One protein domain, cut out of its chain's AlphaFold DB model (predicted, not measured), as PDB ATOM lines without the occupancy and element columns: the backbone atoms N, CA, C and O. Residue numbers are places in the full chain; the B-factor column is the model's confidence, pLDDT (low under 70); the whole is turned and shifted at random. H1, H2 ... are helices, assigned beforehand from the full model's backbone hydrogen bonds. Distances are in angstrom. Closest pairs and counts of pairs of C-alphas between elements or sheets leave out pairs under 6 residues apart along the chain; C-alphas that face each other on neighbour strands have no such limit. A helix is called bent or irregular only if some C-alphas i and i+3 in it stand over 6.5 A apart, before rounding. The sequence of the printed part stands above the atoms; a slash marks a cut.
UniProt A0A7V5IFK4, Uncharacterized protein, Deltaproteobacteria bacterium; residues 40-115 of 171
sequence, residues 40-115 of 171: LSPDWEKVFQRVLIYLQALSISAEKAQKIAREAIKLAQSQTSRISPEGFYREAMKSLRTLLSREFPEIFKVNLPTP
ATOM      1  N   LEU A  40     138.142  96.069 148.028       72.56
ATOM      2  CA  LEU A  40     139.104  96.476 147.004       72.56
ATOM      3  C   LEU A  40     140.538  96.342 147.521       72.56
ATOM      4  O   LEU A  40     140.941  96.986 148.483       72.56
ATOM      5  N   SER A  41     141.331  95.510 146.840       83.88
ATOM      6  CA  SER A  41     142.788  95.509 147.010       83.88
ATOM      7  C   SER A  41     143.343  96.926 146.764       83.88
ATOM      8  O   SER A  41     142.799  97.649 145.922       83.88
ATOM      9  N   PRO A  42     144.431  97.332 147.448       86.25
ATOM     10  CA  PRO A  42     145.023  98.668 147.314       86.25
ATOM     11  C   PRO A  42     145.332  99.076 145.864       86.25
ATOM     12  O   PRO A  42     145.286 100.262 145.531       86.25
ATOM     13  N   ASP A  43     145.606  98.115 144.982       88.81
ATOM     14  CA  ASP A  43     145.839  98.391 143.563       88.81
ATOM     15  C   ASP A  43     144.542  98.731 142.819       88.81
ATOM     16  O   ASP A  43     144.506  99.665 142.013       88.81
ATOM     17  N   TRP A  44     143.448  98.034 143.134       91.00
ATOM     18  CA  TRP A  44     142.130  98.327 142.575       91.00
ATOM     19  C   TRP A  44     141.560  99.646 143.089       91.00
ATOM     20  O   TRP A  44     140.875 100.330 142.333       91.00
ATOM     21  N   GLU A  45     141.890 100.052 144.316       92.12
ATOM     22  CA  GLU A  45     141.487 101.352 144.858       92.12
ATOM     23  C   GLU A  45     142.089 102.510 144.045       92.12
ATOM     24  O   GLU A  45     141.382 103.431 143.634       92.12
ATOM     25  N   LYS A  46     143.383 102.438 143.696       91.25
ATOM     26  CA  LYS A  46     144.021 103.445 142.823       91.25
ATOM     27  C   LYS A  46     143.331 103.532 141.460       91.25
ATOM     28  O   LYS A  46     143.130 104.628 140.929       91.25
ATOM     29  N   VAL A  47     142.961 102.385 140.893       92.56
ATOM     30  CA  VAL A  47     142.246 102.320 139.612       92.56
ATOM     31  C   VAL A  47     140.834 102.891 139.745       92.56
ATOM     32  O   VAL A  47     140.424 103.683 138.897       92.56
ATOM     33  N   PHE A  48     140.121 102.569 140.823       93.94
ATOM     34  CA  PHE A  48     138.797 103.105 141.128       93.94
ATOM     35  C   PHE A  48     138.809 104.638 141.209       93.94
ATOM     36  O   PHE A  48     138.012 105.294 140.536       93.94
ATOM     37  N   GLN A  49     139.770 105.223 141.932       92.19
ATOM     38  CA  GLN A  49     139.930 106.681 142.016       92.19
ATOM     39  C   GLN A  49     140.186 107.314 140.638       92.19
ATOM     40  O   GLN A  49     139.586 108.336 140.295       92.19
ATOM     41  N   ARG A  50     141.023 106.691 139.797       90.94
ATOM     42  CA  ARG A  50     141.264 107.164 138.420       90.94
ATOM     43  C   ARG A  50     140.002 107.100 137.554       90.94
ATOM     44  O   ARG A  50     139.725 108.040 136.807       90.94
ATOM     45  N   VAL A  51     139.224 106.025 137.666       92.81
ATOM     46  CA  VAL A  51     137.942 105.870 136.959       92.81
ATOM     47  C   VAL A  51     136.940 106.940 137.403       92.81
ATOM     48  O   VAL A  51     136.268 107.533 136.557       92.81
ATOM     49  N   LEU A  52     136.876 107.253 138.700       92.19
ATOM     50  CA  LEU A  52     136.025 108.325 139.218       92.19
ATOM     51  C   LEU A  52     136.379 109.693 138.635       92.19
ATOM     52  O   LEU A  52     135.481 110.414 138.204       92.19
ATOM     53  N   ILE A  53     137.667 110.041 138.573       88.38
ATOM     54  CA  ILE A  53     138.124 111.308 137.974       88.38
ATOM     55  C   ILE A  53     137.666 111.404 136.512       88.38
ATOM     56  O   ILE A  53     137.210 112.461 136.063       88.38
ATOM     57  N   TYR A  54     137.752 110.295 135.776       88.50
ATOM     58  CA  TYR A  54     137.292 110.232 134.395       88.50
ATOM     59  C   TYR A  54     135.770 110.431 134.290       88.50
ATOM     60  O   TYR A  54     135.311 111.228 133.476       88.50
ATOM     61  N   LEU A  55     134.979 109.774 135.142       89.62
ATOM     62  CA  LEU A  55     133.517 109.924 135.166       89.62
ATOM     63  C   LEU A  55     133.064 111.330 135.580       89.62
ATOM     64  O   LEU A  55     132.112 111.859 135.009       89.62
ATOM     65  N   GLN A  56     133.771 111.973 136.511       85.94
ATOM     66  CA  GLN A  56     133.522 113.368 136.887       85.94
ATOM     67  C   GLN A  56     133.744 114.331 135.714       85.94
ATOM     68  O   GLN A  56     133.064 115.349 135.614       85.94
ATOM     69  N   ALA A  57     134.671 114.015 134.802       84.19
ATOM     70  CA  ALA A  57     134.887 114.812 133.597       84.19
ATOM     71  C   ALA A  57     133.727 114.718 132.589       84.19
ATOM     72  O   ALA A  57     133.627 115.578 131.718       84.19
ATOM     73  N   LEU A  58     132.860 113.707 132.712       83.88
ATOM     74  CA  LEU A  58     131.694 113.490 131.851       83.88
ATOM     75  C   LEU A  58     130.406 114.126 132.399       83.88
ATOM     76  O   LEU A  58     129.325 113.834 131.895       83.88
ATOM     77  N   SER A  59     130.499 114.971 133.433       82.44
ATOM     78  CA  SER A  59     129.347 115.643 134.060       82.44
ATOM     79  C   SER A  59     128.263 114.685 134.583       82.44
ATOM     80  O   SER A  59     127.092 115.046 134.672       82.44
ATOM     81  N   ILE A  60     128.642 113.457 134.946       86.25
ATOM     82  CA  ILE A  60     127.747 112.479 135.578       86.25
ATOM     83  C   ILE A  60     127.627 112.822 137.071       86.25
ATOM     84  O   ILE A  60     128.606 113.236 137.695       86.25
ATOM     85  N   SER A  61     126.437 112.652 137.663       91.75
ATOM     86  CA  SER A  61     126.241 112.887 139.100       91.75
ATOM     87  C   SER A  61     127.178 112.012 139.940       91.75
ATOM     88  O   SER A  61     127.475 110.874 139.574       91.75
ATOM     89  N   ALA A  62     127.651 112.529 141.078       89.00
ATOM     90  CA  ALA A  62     128.662 111.852 141.894       89.00
ATOM     91  C   ALA A  62     128.226 110.445 142.344       89.00
ATOM     92  O   ALA A  62     129.005 109.500 142.247       89.00
ATOM     93  N   GLU A  63     126.969 110.295 142.764       92.56
ATOM     94  CA  GLU A  63     126.382 109.011 143.164       92.56
ATOM     95  C   GLU A  63     126.377 108.002 142.004       92.56
ATOM     96  O   GLU A  63     126.838 106.866 142.140       92.56
ATOM     97  N   LYS A  64     125.946 108.438 140.814       91.81
ATOM     98  CA  LYS A  64     125.903 107.578 139.628       91.81
ATOM     99  C   LYS A  64     127.309 107.236 139.132       91.81
ATOM    100  O   LYS A  64     127.561 106.095 138.756       91.81
ATOM    101  N   ALA A  65     128.242 108.185 139.191       92.12
ATOM    102  CA  ALA A  65     129.645 107.956 138.866       92.12
ATOM    103  C   ALA A  65     130.279 106.906 139.794       92.12
ATOM    104  O   ALA A  65     130.963 106.005 139.314       92.12
ATOM    105  N   GLN A  66     130.010 106.963 141.101       93.69
ATOM    106  CA  GLN A  66     130.477 105.942 142.045       93.69
ATOM    107  C   GLN A  66     129.912 104.562 141.730       93.69
ATOM    108  O   GLN A  66     130.671 103.592 141.691       93.69
ATOM    109  N   LYS A  67     128.611 104.477 141.445       94.88
ATOM    110  CA  LYS A  67     127.973 103.214 141.063       94.88
ATOM    111  C   LYS A  67     128.613 102.611 139.807       94.88
ATOM    112  O   LYS A  67     129.059 101.466 139.846       94.88
ATOM    113  N   ILE A  68     128.747 103.400 138.739       94.81
ATOM    114  CA  ILE A  68     129.353 102.960 137.470       94.81
ATOM    115  C   ILE A  68     130.813 102.547 137.674       94.81
ATOM    116  O   ILE A  68     131.252 101.537 137.127       94.81
ATOM    117  N   ALA A  69     131.576 103.300 138.470       95.25
ATOM    118  CA  ALA A  69     132.960 102.961 138.770       95.25
ATOM    119  C   ALA A  69     133.061 101.603 139.481       95.25
ATOM    120  O   ALA A  69     133.855 100.759 139.066       95.25
ATOM    121  N   ARG A  70     132.224 101.349 140.499       94.31
ATOM    122  CA  ARG A  70     132.202 100.060 141.213       94.31
ATOM    123  C   ARG A  70     131.827  98.912 140.279       94.31
ATOM    124  O   ARG A  70     132.466  97.861 140.319       94.31
ATOM    125  N   GLU A  71     130.830  99.109 139.424       95.00
ATOM    126  CA  GLU A  71     130.428  98.110 138.429       95.00
ATOM    127  C   GLU A  71     131.537  97.837 137.405       95.00
ATOM    128  O   GLU A  71     131.808  96.676 137.102       95.00
ATOM    129  N   ALA A  72     132.242  98.869 136.937       94.62
ATOM    130  CA  ALA A  72     133.363  98.716 136.011       94.62
ATOM    131  C   ALA A  72     134.505  97.890 136.622       94.62
ATOM    132  O   ALA A  72     135.044  97.007 135.950       94.62
ATOM    133  N   ILE A  73     134.847  98.142 137.893       93.94
ATOM    134  CA  ILE A  73     135.862  97.363 138.614       93.94
ATOM    135  C   ILE A  73     135.410  95.912 138.802       93.94
ATOM    136  O   ILE A  73     136.167  95.002 138.473       93.94
ATOM    137  N   LYS A  74     134.172  95.678 139.260       93.44
ATOM    138  CA  LYS A  74     133.626  94.317 139.423       93.44
ATOM    139  C   LYS A  74     133.644  93.539 138.108       93.44
ATOM    140  O   LYS A  74     134.042  92.376 138.084       93.44
ATOM    141  N   LEU A  75     133.264  94.190 137.007       93.06
ATOM    142  CA  LEU A  75     133.282  93.584 135.680       93.06
ATOM    143  C   LEU A  75     134.718  93.246 135.253       93.06
ATOM    144  O   LEU A  75     134.968  92.122 134.824       93.06
ATOM    145  N   ALA A  76     135.671  94.159 135.455       92.19
ATOM    146  CA  ALA A  76     137.085  93.917 135.156       92.19
ATOM    147  C   ALA A  76     137.675  92.756 135.983       92.19
ATOM    148  O   ALA A  76     138.340  91.885 135.426       92.19
ATOM    149  N   GLN A  77     137.377  92.694 137.285       91.25
ATOM    150  CA  GLN A  77     137.789  91.594 138.166       91.25
ATOM    151  C   GLN A  77     137.181  90.253 137.732       91.25
ATOM    152  O   GLN A  77     137.872  89.237 137.721       91.25
ATOM    153  N   SER A  78     135.903  90.246 137.333       90.31
ATOM    154  CA  SER A  78     135.221  89.027 136.877       90.31
ATOM    155  C   SER A  78     135.762  88.489 135.551       90.31
ATOM    156  O   SER A  78     135.759  87.283 135.321       90.31
ATOM    157  N   GLN A  79     136.237  89.377 134.675       85.62
ATOM    158  CA  GLN A  79     136.667  89.017 133.328       85.62
ATOM    159  C   GLN A  79     138.093  88.488 133.281       85.62
ATOM    160  O   GLN A  79     138.491  87.906 132.270       85.62
ATOM    161  N   THR A  80     138.896  88.680 134.326       73.88
ATOM    162  CA  THR A  80     140.255  88.151 134.315       73.88
ATOM    163  C   THR A  80     140.764  87.834 135.715       73.88
ATOM    164  O   THR A  80     141.041  88.708 136.529       73.88
ATOM    165  N   SER A  81     140.980  86.542 135.951       75.12
ATOM    166  CA  SER A  81     141.519  85.985 137.194       75.12
ATOM    167  C   SER A  81     143.046  86.101 137.327       75.12
ATOM    168  O   SER A  81     143.593  85.764 138.373       75.12
ATOM    169  N   ARG A  82     143.754  86.554 136.278       74.81
ATOM    170  CA  ARG A  82     145.229  86.645 136.219       74.81
ATOM    171  C   ARG A  82     145.728  87.889 135.469       74.81
ATOM    172  O   ARG A  82     146.507  87.771 134.527       74.81
ATOM    173  N   ILE A  83     145.261  89.081 135.840       78.06
ATOM    174  CA  ILE A  83     145.852  90.321 135.311       78.06
ATOM    175  C   ILE A  83     147.058  90.686 136.178       78.06
ATOM    176  O   ILE A  83     146.959  90.681 137.403       78.06
ATOM    177  N   SER A  84     148.178  91.027 135.542       85.06
ATOM    178  CA  SER A  84     149.268  91.736 136.219       85.06
ATOM    179  C   SER A  84     148.766  93.105 136.708       85.06
ATOM    180  O   SER A  84     147.935  93.696 136.012       85.06
ATOM    181  N   PRO A  85     149.247  93.650 137.837       84.81
ATOM    182  CA  PRO A  85     148.805  94.952 138.349       84.81
ATOM    183  C   PRO A  85     148.827  96.086 137.310       84.81
ATOM    184  O   PRO A  85     147.938  96.940 137.289       84.81
ATOM    185  N   GLU A  86     149.775  96.055 136.372       84.06
ATOM    186  CA  GLU A  86     149.908  97.017 135.270       84.06
ATOM    187  C   GLU A  86     148.693  97.009 134.319       84.06
ATOM    188  O   GLU A  86     148.372  98.019 133.691       84.06
ATOM    189  N   GLY A  87     147.985  95.882 134.220       87.19
ATOM    190  CA  GLY A  87     146.814  95.714 133.360       87.19
ATOM    191  C   GLY A  87     145.483  96.099 134.010       87.19
ATOM    192  O   GLY A  87     144.488  96.232 133.291       87.19
ATOM    193  N   PHE A  88     145.434  96.317 135.332       90.19
ATOM    194  CA  PHE A  88     144.176  96.603 136.040       90.19
ATOM    195  C   PHE A  88     143.487  97.855 135.503       90.19
ATOM    196  O   PHE A  88     142.281  97.850 135.253       90.19
ATOM    197  N   TYR A  89     144.257  98.916 135.258       89.38
ATOM    198  CA  TYR A  89     143.715 100.157 134.713       89.38
ATOM    199  C   TYR A  89     143.112  99.956 133.317       89.38
ATOM    200  O   TYR A  89     142.018 100.443 133.033       89.38
ATOM    201  N   ARG A  90     143.799  99.202 132.452       89.88
ATOM    202  CA  ARG A  90     143.346  98.931 131.084       89.88
ATOM    203  C   ARG A  90     142.025  98.170 131.071       89.88
ATOM    204  O   ARG A  90     141.100  98.584 130.371       89.88
ATOM    205  N   GLU A  91     141.920  97.096 131.852       92.12
ATOM    206  CA  GLU A  91     140.685  96.308 131.913       92.12
ATOM    207  C   GLU A  91     139.550  97.095 132.579       92.12
ATOM    208  O   GLU A  91     138.434  97.099 132.061       92.12
ATOM    209  N   ALA A  92     139.825  97.876 133.629       93.25
ATOM    210  CA  ALA A  92     138.831  98.777 134.215       93.25
ATOM    211  C   ALA A  92     138.275  99.779 133.194       93.25
ATOM    212  O   ALA A  92     137.061  99.956 133.099       93.25
ATOM    213  N   MET A  93     139.137 100.409 132.391       92.31
ATOM    214  CA  MET A  93     138.708 101.368 131.368       92.31
ATOM    215  C   MET A  93     137.945 100.705 130.214       92.31
ATOM    216  O   MET A  93     137.024 101.308 129.655       92.31
ATOM    217  N   LYS A  94     138.284  99.461 129.860       92.25
ATOM    218  CA  LYS A  94     137.547  98.666 128.866       92.25
ATOM    219  C   LYS A  94     136.145  98.307 129.368       92.25
ATOM    220  O   LYS A  94     135.161  98.526 128.653       92.25
ATOM    221  N   SER A  95     136.044  97.839 130.609       93.88
ATOM    222  CA  SER A  95     134.776  97.583 131.298       93.88
ATOM    223  C   SER A  95     133.928  98.848 131.395       93.88
ATOM    224  O   SER A  95     132.759  98.847 131.012       93.88
ATOM    225  N   LEU A  96     134.545  99.962 131.796       94.12
ATOM    226  CA  LEU A  96     133.905 101.271 131.875       94.12
ATOM    227  C   LEU A  96     133.340 101.714 130.526       94.12
ATOM    228  O   LEU A  96     132.197 102.155 130.451       94.12
ATOM    229  N   ARG A  97     134.119 101.585 129.446       90.19
ATOM    230  CA  ARG A  97     133.661 101.930 128.093       90.19
ATOM    231  C   ARG A  97     132.431 101.117 127.702       90.19
ATOM    232  O   ARG A  97     131.501 101.679 127.134       90.19
ATOM    233  N   THR A  98     132.431  99.828 128.027       90.06
ATOM    234  CA  THR A  98     131.308  98.927 127.748       90.06
ATOM    235  C   THR A  98     130.054  99.379 128.499       90.06
ATOM    236  O   THR A  98     129.004  99.555 127.880       90.06
ATOM    237  N   LEU A  99     130.169  99.677 129.797       92.94
ATOM    238  CA  LEU A  99     129.057 100.192 130.606       92.94
ATOM    239  C   LEU A  99     128.538 101.539 130.088       92.94
ATOM    240  O   LEU A  99     127.339 101.696 129.865       92.94
ATOM    241  N   LEU A 100     129.434 102.488 129.808       90.75
ATOM    242  CA  LEU A 100     129.056 103.803 129.287       90.75
ATOM    243  C   LEU A 100     128.377 103.708 127.921       90.75
ATOM    244  O   LEU A 100     127.429 104.443 127.671       90.75
ATOM    245  N   SER A 101     128.830 102.812 127.041       87.62
ATOM    246  CA  SER A 101     128.205 102.632 125.723       87.62
ATOM    247  C   SER A 101     126.775 102.100 125.817       87.62
ATOM    248  O   SER A 101     125.948 102.414 124.966       87.62
ATOM    249  N   ARG A 102     126.475 101.339 126.877       87.94
ATOM    250  CA  ARG A 102     125.145 100.794 127.148       87.94
ATOM    251  C   ARG A 102     124.228 101.819 127.812       87.94
ATOM    252  O   ARG A 102     123.071 101.928 127.426       87.94
ATOM    253  N   GLU A 103     124.722 102.541 128.816       87.19
ATOM    254  CA  GLU A 103     123.896 103.452 129.620       87.19
ATOM    255  C   GLU A 103     123.803 104.875 129.062       87.19
ATOM    256  O   GLU A 103     122.809 105.560 129.290       87.19
ATOM    257  N   PHE A 104     124.833 105.336 128.354       85.56
ATOM    258  CA  PHE A 104     124.942 106.709 127.864       85.56
ATOM    259  C   PHE A 104     125.469 106.738 126.423       85.56
ATOM    260  O   PHE A 104     126.546 107.286 126.159       85.56
ATOM    261  N   PRO A 105     124.719 106.175 125.458       82.56
ATOM    262  CA  PRO A 105     125.144 106.152 124.060       82.56
ATOM    263  C   PRO A 105     125.391 107.563 123.502       82.56
ATOM    264  O   PRO A 105     126.251 107.748 122.644       82.56
ATOM    265  N   GLU A 106     124.700 108.573 124.036       79.06
ATOM    266  CA  GLU A 106     124.838 109.978 123.638       79.06
ATOM    267  C   GLU A 106     126.249 110.542 123.870       79.06
ATOM    268  O   GLU A 106     126.724 111.338 123.063       79.06
ATOM    269  N   ILE A 107     126.978 110.065 124.891       72.94
ATOM    270  CA  ILE A 107     128.368 110.492 125.158       72.94
ATOM    271  C   ILE A 107     129.287 110.158 123.972       72.94
ATOM    272  O   ILE A 107     130.279 110.845 123.744       72.94
ATOM    273  N   PHE A 108     128.954 109.122 123.199       68.31
ATOM    274  CA  PHE A 108     129.723 108.697 122.028       68.31
ATOM    275  C   PHE A 108     129.208 109.284 120.709       68.31
ATOM    276  O   PHE A 108     129.898 109.174 119.700       68.31
ATOM    277  N   LYS A 109     128.014 109.888 120.701       64.00
ATOM    278  CA  LYS A 109     127.426 110.523 119.511       64.00
ATOM    279  C   LYS A 109     127.825 111.987 119.371       64.00
ATOM    280  O   LYS A 109     127.901 112.497 118.256       64.00
ATOM    281  N   VAL A 110     128.075 112.671 120.487       53.22
ATOM    282  CA  VAL A 110     128.533 114.060 120.458       53.22
ATOM    283  C   VAL A 110     129.986 114.071 119.985       53.22
ATOM    284  O   VAL A 110     130.888 113.651 120.707       53.22
ATOM    285  N   ASN A 111     130.218 114.581 118.773       46.34
ATOM    286  CA  ASN A 111     131.529 115.039 118.311       46.34
ATOM    287  C   ASN A 111     131.971 116.219 119.194       46.34
ATOM    288  O   ASN A 111     131.906 117.378 118.788       46.34
ATOM    289  N   LEU A 112     132.366 115.949 120.442       47.78
ATOM    290  CA  LEU A 112     133.036 116.949 121.259       47.78
ATOM    291  C   LEU A 112     134.325 117.353 120.523       47.78
ATOM    292  O   LEU A 112     135.053 116.456 120.088       47.78
ATOM    293  N   PRO A 113     134.676 118.652 120.455       41.88
ATOM    294  CA  PRO A 113     136.008 119.112 120.068       41.88
ATOM    295  C   PRO A 113     136.987 118.789 121.205       41.88
ATOM    296  O   PRO A 113     137.571 119.647 121.857       41.88
ATOM    297  N   THR A 114     137.102 117.508 121.505       47.97
ATOM    298  CA  THR A 114     138.148 116.933 122.330       47.97
ATOM    299  C   THR A 114     139.130 116.293 121.361       47.97
ATOM    300  O   THR A 114     138.700 115.770 120.328       47.97
ATOM    301  N   PRO A 115     140.444 116.387 121.626       39.22
ATOM    302  CA  PRO A 115     141.445 115.882 120.700       39.22
ATOM    303  C   PRO A 115     141.133 114.420 120.362       39.22
ATOM    304  O   PRO A 115     140.639 113.692 121.233       39.22
TER     305      PRO A 115
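This is residues 40 to 115 of the 171 residues of an uncharacterized protein of Deltaproteobacteria bacterium (UniProt A0A7V5IFK4). Three helices pack in a triangle: H1 and H3 run the same way, and H2 folds back across both. Short H4 follows at one end of H3, and residues 109 to 115 stick out. The printed part has 76 residues, 56 of them in four named helices, H1 to H4 in order along the chain, with no named strand; its class is all helix, and it is compact, with a radius of gyration of the C-alphas of 12.6 A and spans of 36 by 22 by 20 A.

The hub, H3, residues 85 to 103, touches residues 68 to 76 alone of H2, residues 62 to 79, opposite ways at a steep 60 degrees; closest C-alphas, Ala 72 and Leu 96, 4.9 A. H1, residues 42 to 56, touches H3 the same way at 36 degrees, only just steep; closest C-alphas, Val 47 and Tyr 89, 5.6 A. H1 touches H2 opposite ways at a steep 46 degrees; closest C-alphas, Leu 55 and Ala 65, 5.7 A. Packing is mostly crossed, at steep tilts. H4, residues 106 to 109, only just touches H3, only at the corner, with 3 pairs of C-alphas within 8 A; closest, Ser 101 and Phe 108, 7.3 A. Every O i to N i+4 pair is within hydrogen-bond range in H1 and H2, 13 of 15 in H3; H4 is too short for one.

H3 spans 27.7 A, only just irregular: C-alphas 86 and 89 are 7.0 A apart. H2 spans 25.7 A; H1, 21.4 A from C-alpha 42 at (145.023, 98.668, 147.314); H4, 4.9 A to C-alpha 109 at (127.426, 110.523, 119.511).

The printed part has no cut, and its links are tight. The farthest C-alphas, Ser 81 and Pro 113, are 37.7 A apart. Residues 108 to 115 have pLDDT under 70.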